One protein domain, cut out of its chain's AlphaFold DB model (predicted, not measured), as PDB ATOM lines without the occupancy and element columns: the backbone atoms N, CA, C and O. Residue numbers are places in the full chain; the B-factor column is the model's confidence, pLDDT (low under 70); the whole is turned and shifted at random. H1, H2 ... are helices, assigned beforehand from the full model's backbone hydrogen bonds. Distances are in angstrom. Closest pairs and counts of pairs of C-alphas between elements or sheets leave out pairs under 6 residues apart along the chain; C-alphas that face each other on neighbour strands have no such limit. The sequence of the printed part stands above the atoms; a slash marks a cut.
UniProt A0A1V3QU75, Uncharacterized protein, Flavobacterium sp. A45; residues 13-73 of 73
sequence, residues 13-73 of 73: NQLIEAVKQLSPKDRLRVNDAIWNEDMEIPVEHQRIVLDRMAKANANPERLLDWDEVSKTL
ATOM      1  N   ASN A  13     193.766 187.552 210.424       89.56
ATOM      2  CA  ASN A  13     192.938 188.524 211.140       89.56
ATOM      3  C   ASN A  13     193.778 189.489 211.989       89.56
ATOM      4  O   ASN A  13     193.515 190.688 211.989       89.56
ATOM      5  N   GLN A  14     194.814 188.998 212.675       87.62
ATOM      6  CA  GLN A  14     195.707 189.854 213.463       87.62
ATOM      7  C   GLN A  14     196.533 190.788 212.571       87.62
ATOM      8  O   GLN A  14     196.730 191.947 212.928       87.62
ATOM      9  N   LEU A  15     196.962 190.317 211.395       88.69
ATOM     10  CA  LEU A  15     197.625 191.165 210.401       88.69
ATOM     11  C   LEU A  15     196.696 192.280 209.910       88.69
ATOM     12  O   LEU A  15     197.103 193.437 209.858       88.69
ATOM     13  N   ILE A  16     195.437 191.955 209.602       89.69
ATOM     14  CA  ILE A  16     194.441 192.944 209.170       89.69
ATOM     15  C   ILE A  16     194.208 193.996 210.261       89.69
ATOM     16  O   ILE A  16     194.202 195.191 209.961       89.69
ATOM     17  N   GLU A  17     194.048 193.582 211.519       90.44
ATOM     18  CA  GLU A  17     193.871 194.519 212.633       90.44
ATOM     19  C   GLU A  17     195.101 195.412 212.839       90.44
ATOM     20  O   GLU A  17     194.952 196.618 213.040       90.44
ATOM     21  N   ALA A  18     196.315 194.873 212.685       89.50
ATOM     22  CA  ALA A  18     197.534 195.676 212.725       89.50
ATOM     23  C   ALA A  18     197.574 196.717 211.590       89.50
ATOM     24  O   ALA A  18     197.866 197.884 211.839       89.50
ATOM     25  N   VAL A  19     197.208 196.335 210.358       89.81
ATOM     26  CA  VAL A  19     197.137 197.268 209.218       89.81
ATOM     27  C   VAL A  19     196.081 198.354 209.450       89.81
ATOM     28  O   VAL A  19     196.311 199.514 209.108       89.81
ATOM     29  N   LYS A  20     194.935 198.032 210.064       89.62
ATOM     30  CA  LYS A  20     193.887 199.022 210.379       89.62
ATOM     31  C   LYS A  20     194.342 200.094 211.370       89.62
ATOM     32  O   LYS A  20     193.839 201.212 211.289       89.62
ATOM     33  N   GLN A  21     195.270 199.770 212.270       92.19
ATOM     34  CA  GLN A  21     195.821 200.703 213.262       92.19
ATOM     35  C   GLN A  21     196.897 201.643 212.691       92.19
ATOM     36  O   GLN A  21     197.280 202.607 213.353       92.19
ATOM     37  N   LEU A  22     197.387 201.387 211.473       91.81
ATOM     38  CA  LEU A  22     198.378 202.239 210.822       91.81
ATOM     39  C   LEU A  22     197.797 203.606 210.436       91.81
ATOM     40  O   LEU A  22     196.604 203.766 210.163       91.81
ATOM     41  N   SER A  23     198.688 204.593 210.326       92.94
ATOM     42  CA  SER A  23     198.341 205.898 209.766       92.94
ATOM     43  C   SER A  23     197.819 205.755 208.324       92.94
ATOM     44  O   SER A  23     198.217 204.825 207.612       92.94
ATOM     45  N   PRO A  24     196.973 206.678 207.822       92.38
ATOM     46  CA  PRO A  24     196.522 206.640 206.430       92.38
ATOM     47  C   PRO A  24     197.673 206.541 205.421       92.38
ATOM     48  O   PRO A  24     197.576 205.778 204.464       92.38
ATOM     49  N   LYS A  25     198.780 207.249 205.681       93.31
ATOM     50  CA  LYS A  25     199.985 207.234 204.846       93.31
ATOM     51  C   LYS A  25     200.648 205.856 204.809       93.31
ATOM     52  O   LYS A  25     201.038 205.400 203.742       93.31
ATOM     53  N   ASP A  26     200.775 205.187 205.950       92.12
ATOM     54  CA  ASP A  26     201.436 203.881 206.003       92.12
ATOM     55  C   ASP A  26     200.549 202.761 205.455       92.12
ATOM     56  O   ASP A  26     201.060 201.853 204.809       92.12
ATOM     57  N   ARG A  27     199.221 202.856 205.607       91.50
ATOM     58  CA  ARG A  27     198.294 201.929 204.932       91.50
ATOM     59  C   ARG A  27     198.410 201.999 203.414       91.50
ATOM     60  O   ARG A  27     198.353 200.956 202.773       91.50
ATOM     61  N   LEU A  28     198.586 203.198 202.852       89.94
ATOM     62  CA  LEU A  28     198.829 203.358 201.415       89.94
ATOM     63  C   LEU A  28     200.127 202.663 201.001       89.94
ATOM     64  O   LEU A  28     200.114 201.880 200.068       89.94
ATOM     65  N   ARG A  29     201.208 202.825 201.771       91.25
ATOM     66  CA  ARG A  29     202.472 202.117 201.500       91.25
ATOM     67  C   ARG A  29     202.330 200.597 201.551       91.25
ATOM     68  O   ARG A  29     202.980 199.907 200.777       91.25
ATOM     69  N   VAL A  30     201.514 200.073 202.471       91.56
ATOM     70  CA  VAL A  30     201.196 198.636 202.513       91.56
ATOM     71  C   VAL A  30     200.416 198.232 201.266       91.56
ATOM     72  O   VAL A  30     200.757 197.214 200.678       91.56
ATOM     73  N   ASN A  31     199.421 199.023 200.847       88.62
ATOM     74  CA  ASN A  31     198.666 198.789 199.615       88.62
ATOM     75  C   ASN A  31     199.594 198.748 198.390       88.62
ATOM     76  O   ASN A  31     199.612 197.741 197.696       88.62
ATOM     77  N   ASP A  32     200.436 199.764 198.205       88.94
ATOM     78  CA  ASP A  32     201.372 199.852 197.079       88.94
ATOM     79  C   ASP A  32     202.357 198.670 197.044       88.94
ATOM     80  O   ASP A  32     202.767 198.229 195.976       88.94
ATOM     81  N   ALA A  33     202.741 198.140 198.212       89.25
ATOM     82  CA  ALA A  33     203.656 197.005 198.313       89.25
ATOM     83  C   ALA A  33     202.999 195.645 198.012       89.25
ATOM     84  O   ALA A  33     203.701 194.710 197.631       89.25
ATOM     85  N   ILE A  34     201.686 195.513 198.231       88.19
ATOM     86  CA  ILE A  34     200.931 194.284 197.925       88.19
ATOM     87  C   ILE A  34     200.257 194.341 196.552       88.19
ATOM     88  O   ILE A  34     199.875 193.300 196.021       88.19
ATOM     89  N   TRP A  35     200.070 195.543 196.004       85.25
ATOM     90  CA  TRP A  35     199.425 195.757 194.722       85.25
ATOM     91  C   TRP A  35     200.324 195.279 193.581       85.25
ATOM     92  O   TRP A  35     201.523 195.550 193.551       85.25
ATOM     93  N   ASN A  36     199.727 194.566 192.633       84.12
ATOM     94  CA  ASN A  36     200.376 194.118 191.409       84.12
ATOM     95  C   ASN A  36     199.422 194.415 190.246       84.12
ATOM     96  O   ASN A  36     198.238 194.098 190.334       84.12
ATOM     97  N   GLU A  37     199.930 195.027 189.177       81.69
ATOM     98  CA  GLU A  37     199.147 195.371 187.983       81.69
ATOM     99  C   GLU A  37     198.576 194.133 187.275       81.69
ATOM    100  O   GLU A  37     197.497 194.206 186.694       81.69
ATOM    101  N   ASP A  38     199.244 192.983 187.407       86.56
ATOM    102  CA  ASP A  38     198.792 191.697 186.869       86.56
ATOM    103  C   ASP A  38     197.823 190.955 187.813       86.56
ATOM    104  O   ASP A  38     197.403 189.831 187.530       86.56
ATOM    105  N   MET A  39     197.483 191.534 188.972       84.69
ATOM    106  CA  MET A  39     196.570 190.904 189.923       84.69
ATOM    107  C   MET A  39     195.143 190.912 189.377       84.69
ATOM    108  O   MET A  39     194.519 191.962 189.216       84.69
ATOM    109  N   GLU A  40     194.589 189.722 189.153       86.69
ATOM    110  CA  GLU A  40     193.178 189.592 188.808       86.69
ATOM    111  C   GLU A  40     192.288 190.084 189.955       86.69
ATOM    112  O   GLU A  40     192.544 189.845 191.139       86.69
ATOM    113  N   ILE A  41     191.189 190.753 189.600       85.38
ATOM    114  CA  ILE A  41     190.175 191.156 190.576       85.38
ATOM    115  C   ILE A  41     189.603 189.879 191.214       85.38
ATOM    116  O   ILE A  41     189.153 189.007 190.475       85.38
ATOM    117  N   PRO A  42     189.537 189.747 192.549       90.25
ATOM    118  CA  PRO A  42     188.940 188.573 193.184       90.25
ATOM    119  C   PRO A  42     187.505 188.309 192.705       90.25
ATOM    120  O   PRO A  42     186.719 189.247 192.533       90.25
ATOM    121  N   VAL A  43     187.141 187.036 192.522       91.88
ATOM    122  CA  VAL A  43     185.846 186.607 191.949       91.88
ATOM    123  C   VAL A  43     184.658 187.198 192.713       91.88
ATOM    124  O   VAL A  43     183.652 187.602 192.125       91.88
ATOM    125  N   GLU A  44     184.778 187.318 194.032       92.56
ATOM    126  CA  GLU A  44     183.761 187.903 194.900       92.56
ATOM    127  C   GLU A  44     183.506 189.374 194.557       92.56
ATOM    128  O   GLU A  44     182.353 189.809 194.509       92.56
ATOM    129  N   HIS A  45     184.572 190.132 194.283       93.06
ATOM    130  CA  HIS A  45     184.493 191.536 193.892       93.06
ATOM    131  C   HIS A  45     183.983 191.679 192.457       93.06
ATOM    132  O   HIS A  45     183.114 192.518 192.209       93.06
ATOM    133  N   GLN A  46     184.441 190.819 191.539       93.31
ATOM    134  CA  GLN A  46     183.918 190.770 190.172       93.31
ATOM    135  C   GLN A  46     182.396 190.587 190.177       93.31
ATOM    136  O   GLN A  46     181.677 191.332 189.515       93.31
ATOM    137  N   ARG A  47     181.878 189.663 190.998       95.44
ATOM    138  CA  ARG A  47     180.436 189.410 191.116       95.44
ATOM    139  C   ARG A  47     179.654 190.650 191.556       95.44
ATOM    140  O   ARG A  47     178.568 190.891 191.040       95.44
ATOM    141  N   ILE A  48     180.193 191.439 192.489       95.00
ATOM    142  CA  ILE A  48     179.553 192.685 192.941       95.00
ATOM    143  C   ILE A  48     179.473 193.691 191.789       95.00
ATOM    144  O   ILE A  48     178.433 194.325 191.601       95.00
ATOM    145  N   VAL A  49     180.552 193.841 191.020       93.31
ATOM    146  CA  VAL A  49     180.589 194.749 189.864       93.31
ATOM    147  C   VAL A  49     179.589 194.301 188.800       93.31
ATOM    148  O   VAL A  49     178.768 195.106 188.362       93.31
ATOM    149  N   LEU A  50     179.590 193.014 188.448       95.31
ATOM    150  CA  LEU A  50     178.680 192.446 187.451       95.31
ATOM    151  C   LEU A  50     177.204 192.595 187.855       95.31
ATOM    152  O   LEU A  50     176.381 192.978 187.027       95.31
ATOM    153  N   ASP A  51     176.862 192.369 189.127       95.88
ATOM    154  CA  ASP A  51     175.501 192.575 189.644       95.88
ATOM    155  C   ASP A  51     175.068 194.049 189.557       95.88
ATOM    156  O   ASP A  51     173.949 194.358 189.136       95.88
ATOM    157  N   ARG A  52     175.963 194.983 189.898       94.00
ATOM    158  CA  ARG A  52     175.694 196.424 189.764       94.00
ATOM    159  C   ARG A  52     175.494 196.828 188.307       94.00
ATOM    160  O   ARG A  52     174.561 197.577 188.025       94.00
ATOM    161  N   MET A  53     176.314 196.305 187.397       94.12
ATOM    162  CA  MET A  53     176.157 196.534 185.961       94.12
ATOM    163  C   MET A  53     174.825 195.994 185.445       94.12
ATOM    164  O   MET A  53     174.107 196.713 184.757       94.12
ATOM    165  N   ALA A  54     174.447 194.769 185.817       95.88
ATOM    166  CA  ALA A  54     173.166 194.188 185.420       95.88
ATOM    167  C   ALA A  54     171.983 195.052 185.891       95.88
ATOM    168  O   ALA A  54     171.058 195.321 185.126       95.88
ATOM    169  N   LYS A  55     172.046 195.552 187.131       95.56
ATOM    170  CA  LYS A  55     171.035 196.455 187.699       95.56
ATOM    171  C   LYS A  55     170.962 197.805 186.988       95.56
ATOM    172  O   LYS A  55     169.861 198.325 186.836       95.56
ATOM    173  N   ALA A  56     172.097 198.368 186.585       94.56
ATOM    174  CA  ALA A  56     172.147 199.616 185.827       94.56
ATOM    175  C   ALA A  56     171.641 199.429 184.390       94.56
ATOM    176  O   ALA A  56     170.865 200.240 183.905       94.56
ATOM    177  N   ASN A  57     171.987 198.318 183.737       93.12
ATOM    178  CA  ASN A  57     171.484 197.997 182.400       93.12
ATOM    179  C   ASN A  57     169.961 197.793 182.392       93.12
ATOM    180  O   ASN A  57     169.292 198.188 181.442       93.12
ATOM    181  N   ALA A  58     169.408 197.192 183.450       96.38
ATOM    182  CA  ALA A  58     167.965 197.017 183.609       96.38
ATOM    183  C   ALA A  58     167.231 198.317 183.990       96.38
ATOM    184  O   ALA A  58     166.040 198.444 183.719       96.38
ATOM    185  N   ASN A  59     167.918 199.266 184.635       95.06
ATOM    186  CA  ASN A  59     167.374 200.574 184.990       95.06
ATOM    187  C   ASN A  59     168.452 201.671 184.835       95.06
ATOM    188  O   ASN A  59     169.153 201.974 185.812       95.06
ATOM    189  N   PRO A  60     168.574 202.265 183.631       90.38
ATOM    190  CA  PRO A  60     169.586 203.279 183.333       90.38
ATOM    191  C   PRO A  60     169.497 204.541 184.199       90.38
ATOM    192  O   PRO A  60     170.522 205.165 184.451       90.38
ATOM    193  N   GLU A  61     168.317 204.874 184.736       91.25
ATOM    194  CA  GLU A  61     168.107 206.043 185.613       91.25
ATOM    195  C   GLU A  61     168.855 205.935 186.954       91.25
ATOM    196  O   GLU A  61     168.968 206.904 187.700       91.25
ATOM    197  N   ARG A  62     169.390 204.750 187.285       87.44
ATOM    198  CA  ARG A  62     170.249 204.551 188.462       87.44
ATOM    199  C   ARG A  62     171.637 205.167 188.309       87.44
ATOM    200  O   ARG A  62     172.339 205.287 189.314       87.44
ATOM    201  N   LEU A  63     172.067 205.449 187.081       90.06
ATOM    202  CA  LEU A  63     173.358 206.062 186.804       90.06
ATOM    203  C   LEU A  63     173.186 207.577 186.791       90.06
ATOM    204  O   LEU A  63     172.345 208.107 186.073       90.06
ATOM    205  N   LEU A  64     173.990 208.261 187.599       88.50
ATOM    206  CA  LEU A  64     174.071 209.714 187.567       88.50
ATOM    207  C   LEU A  64     175.019 210.146 186.449       88.50
ATOM    208  O   LEU A  64     176.032 209.485 186.204       88.50
ATOM    209  N   ASP A  65     174.706 211.268 185.812       88.12
ATOM    210  CA  ASP A  65     175.601 211.906 184.859       88.12
ATOM    211  C   ASP A  65     176.804 212.507 185.605       88.12
ATOM    212  O   ASP A  65     176.664 213.317 186.527       88.12
ATOM    213  N   TRP A  66     178.006 212.078 185.225       90.19
ATOM    214  CA  TRP A  66     179.239 212.537 185.854       90.19
ATOM    215  C   TRP A  66     179.501 214.035 185.627       90.19
ATOM    216  O   TRP A  66     179.948 214.727 186.547       90.19
ATOM    217  N   ASP A  67     179.196 214.556 184.439       93.31
ATOM    218  CA  ASP A  67     179.389 215.967 184.093       93.31
ATOM    219  C   ASP A  67     178.397 216.871 184.841       93.31
ATOM    220  O   ASP A  67     178.660 218.058 185.060       93.31
ATOM    221  N   GLU A  68     177.246 216.334 185.250       93.00
ATOM    222  CA  GLU A  68     176.302 217.032 186.122       93.00
ATOM    223  C   GLU A  68     176.763 217.029 187.585       93.00
ATOM    224  O   GLU A  68     176.870 218.092 188.199       93.00
ATOM    225  N   VAL A  69     177.091 215.856 188.137       91.50
ATOM    226  CA  VAL A  69     177.432 215.707 189.563       91.50
ATOM    227  C   VAL A  69     178.752 216.397 189.917       91.50
ATOM    228  O   VAL A  69     178.847 217.045 190.962       91.50
ATOM    229  N   SER A  70     179.759 216.307 189.044       92.50
ATOM    230  CA  SER A  70     181.099 216.869 189.283       92.50
ATOM    231  C   SER A  70     181.113 218.385 189.496       92.50
ATOM    232  O   SER A  70     182.014 218.894 190.152       92.50
ATOM    233  N   LYS A  71     180.094 219.112 189.025       94.81
ATOM    234  CA  LYS A  71     179.959 220.566 189.233       94.81
ATOM    235  C   LYS A  71     179.698 220.960 190.689       94.81
ATOM    236  O   LYS A  71     179.769 222.142 191.014       94.81
ATOM    237  N   THR A  72     179.338 219.995 191.535       88.75
ATOM    238  CA  THR A  72     178.969 220.213 192.944       88.75
ATOM    239  C   THR A  72     179.963 219.620 193.946       88.75
ATOM    240  O   THR A  72     179.710 219.678 195.150       88.75
ATOM    241  N   LEU A  73     181.080 219.069 193.458       79.94
ATOM    242  CA  LEU A  73     182.204 218.551 194.246       79.94
ATOM    243  C   LEU A  73     183.349 219.568 194.292       79.94
ATOM    244  O   LEU A  73     183.985 219.660 195.366       79.94
TER     245      LEU A  73
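AT A GLANCE: This is residues 13 to 73 of the 73 residues of an uncharacterized protein of Flavobacterium sp. A45 (UniProt A0A1V3QU75). The model is an open, roughly U-shaped chain of helices with an empty middle: the long helix H3 and the link of residues 35 to 42 make the base, H1 and H2 make a V at one end, and H4 makes the other arm. There is no common core, and H3 packs on no other helix. The printed part has 61 residues with four named helices, in the order H1, H2, H3, H4, and no named strand; its class is all helix. It is extended, with a radius of gyration of the C-alphas of 17.3 A, and the C-alphas span 42 by 32 by 23 A.

HOW THE PARTS SIT: Start at the longest helix, H3, residues 43 to 58, which touches no helix. Before it in the chain, look at H2, residues 24 to 34, which is apart from H3. H1, residues 13 to 20, and H2 only just touch, with 3 pairs of C-alphas within 8 A. Their closest C-alphas are those of Val 19 and Arg 27, 6.4 A apart. The two run opposite ways at a steep tilt of 52 degrees, with centres 13.0 A apart. After H3 comes H4, residues 66 to 72, which is apart from H1, H2 and H3. H1 and H3 are apart too. Read the backbone O and N atoms of H1, H2 and H3, and you will find every O i to N i+4 pair within hydrogen-bond range. In H4, 1 of 3 such pairs is within range, beside 3 of 4 O i to N i+3 pairs.

IN THESE COORDINATES: Find C-alpha 43 of H3 at (185.846, 186.607, 191.949); from there the helix runs 22.3 A to C-alpha 58 at (167.965, 197.017, 183.609). Go back to C-alpha 24, where H2 begins; it covers 15.6 A to C-alpha 34. H1 starts at C-alpha 13, at (192.938, 188.524, 211.140), and is 10.6 A long. H4 runs 10.5 A from C-alpha 66 to C-alpha 72, at (178.969, 220.213, 192.944).

THE WHOLE: The two C-alphas farthest apart are those of Gln 14 and Glu 68, at 43.2 A. The link from H1 to H2 is tight, and those from H2 to H3 and from H3 to H4 are short. Residues 32 to 51 stand free, as do 13 to 18, 56 to 61 and 64 to 73. The printed part has no cut and ends at Leu 73, the chain's last residue. Look down the pLDDT column: the mean of the printed part is 90.8, and no printed residue is under 70.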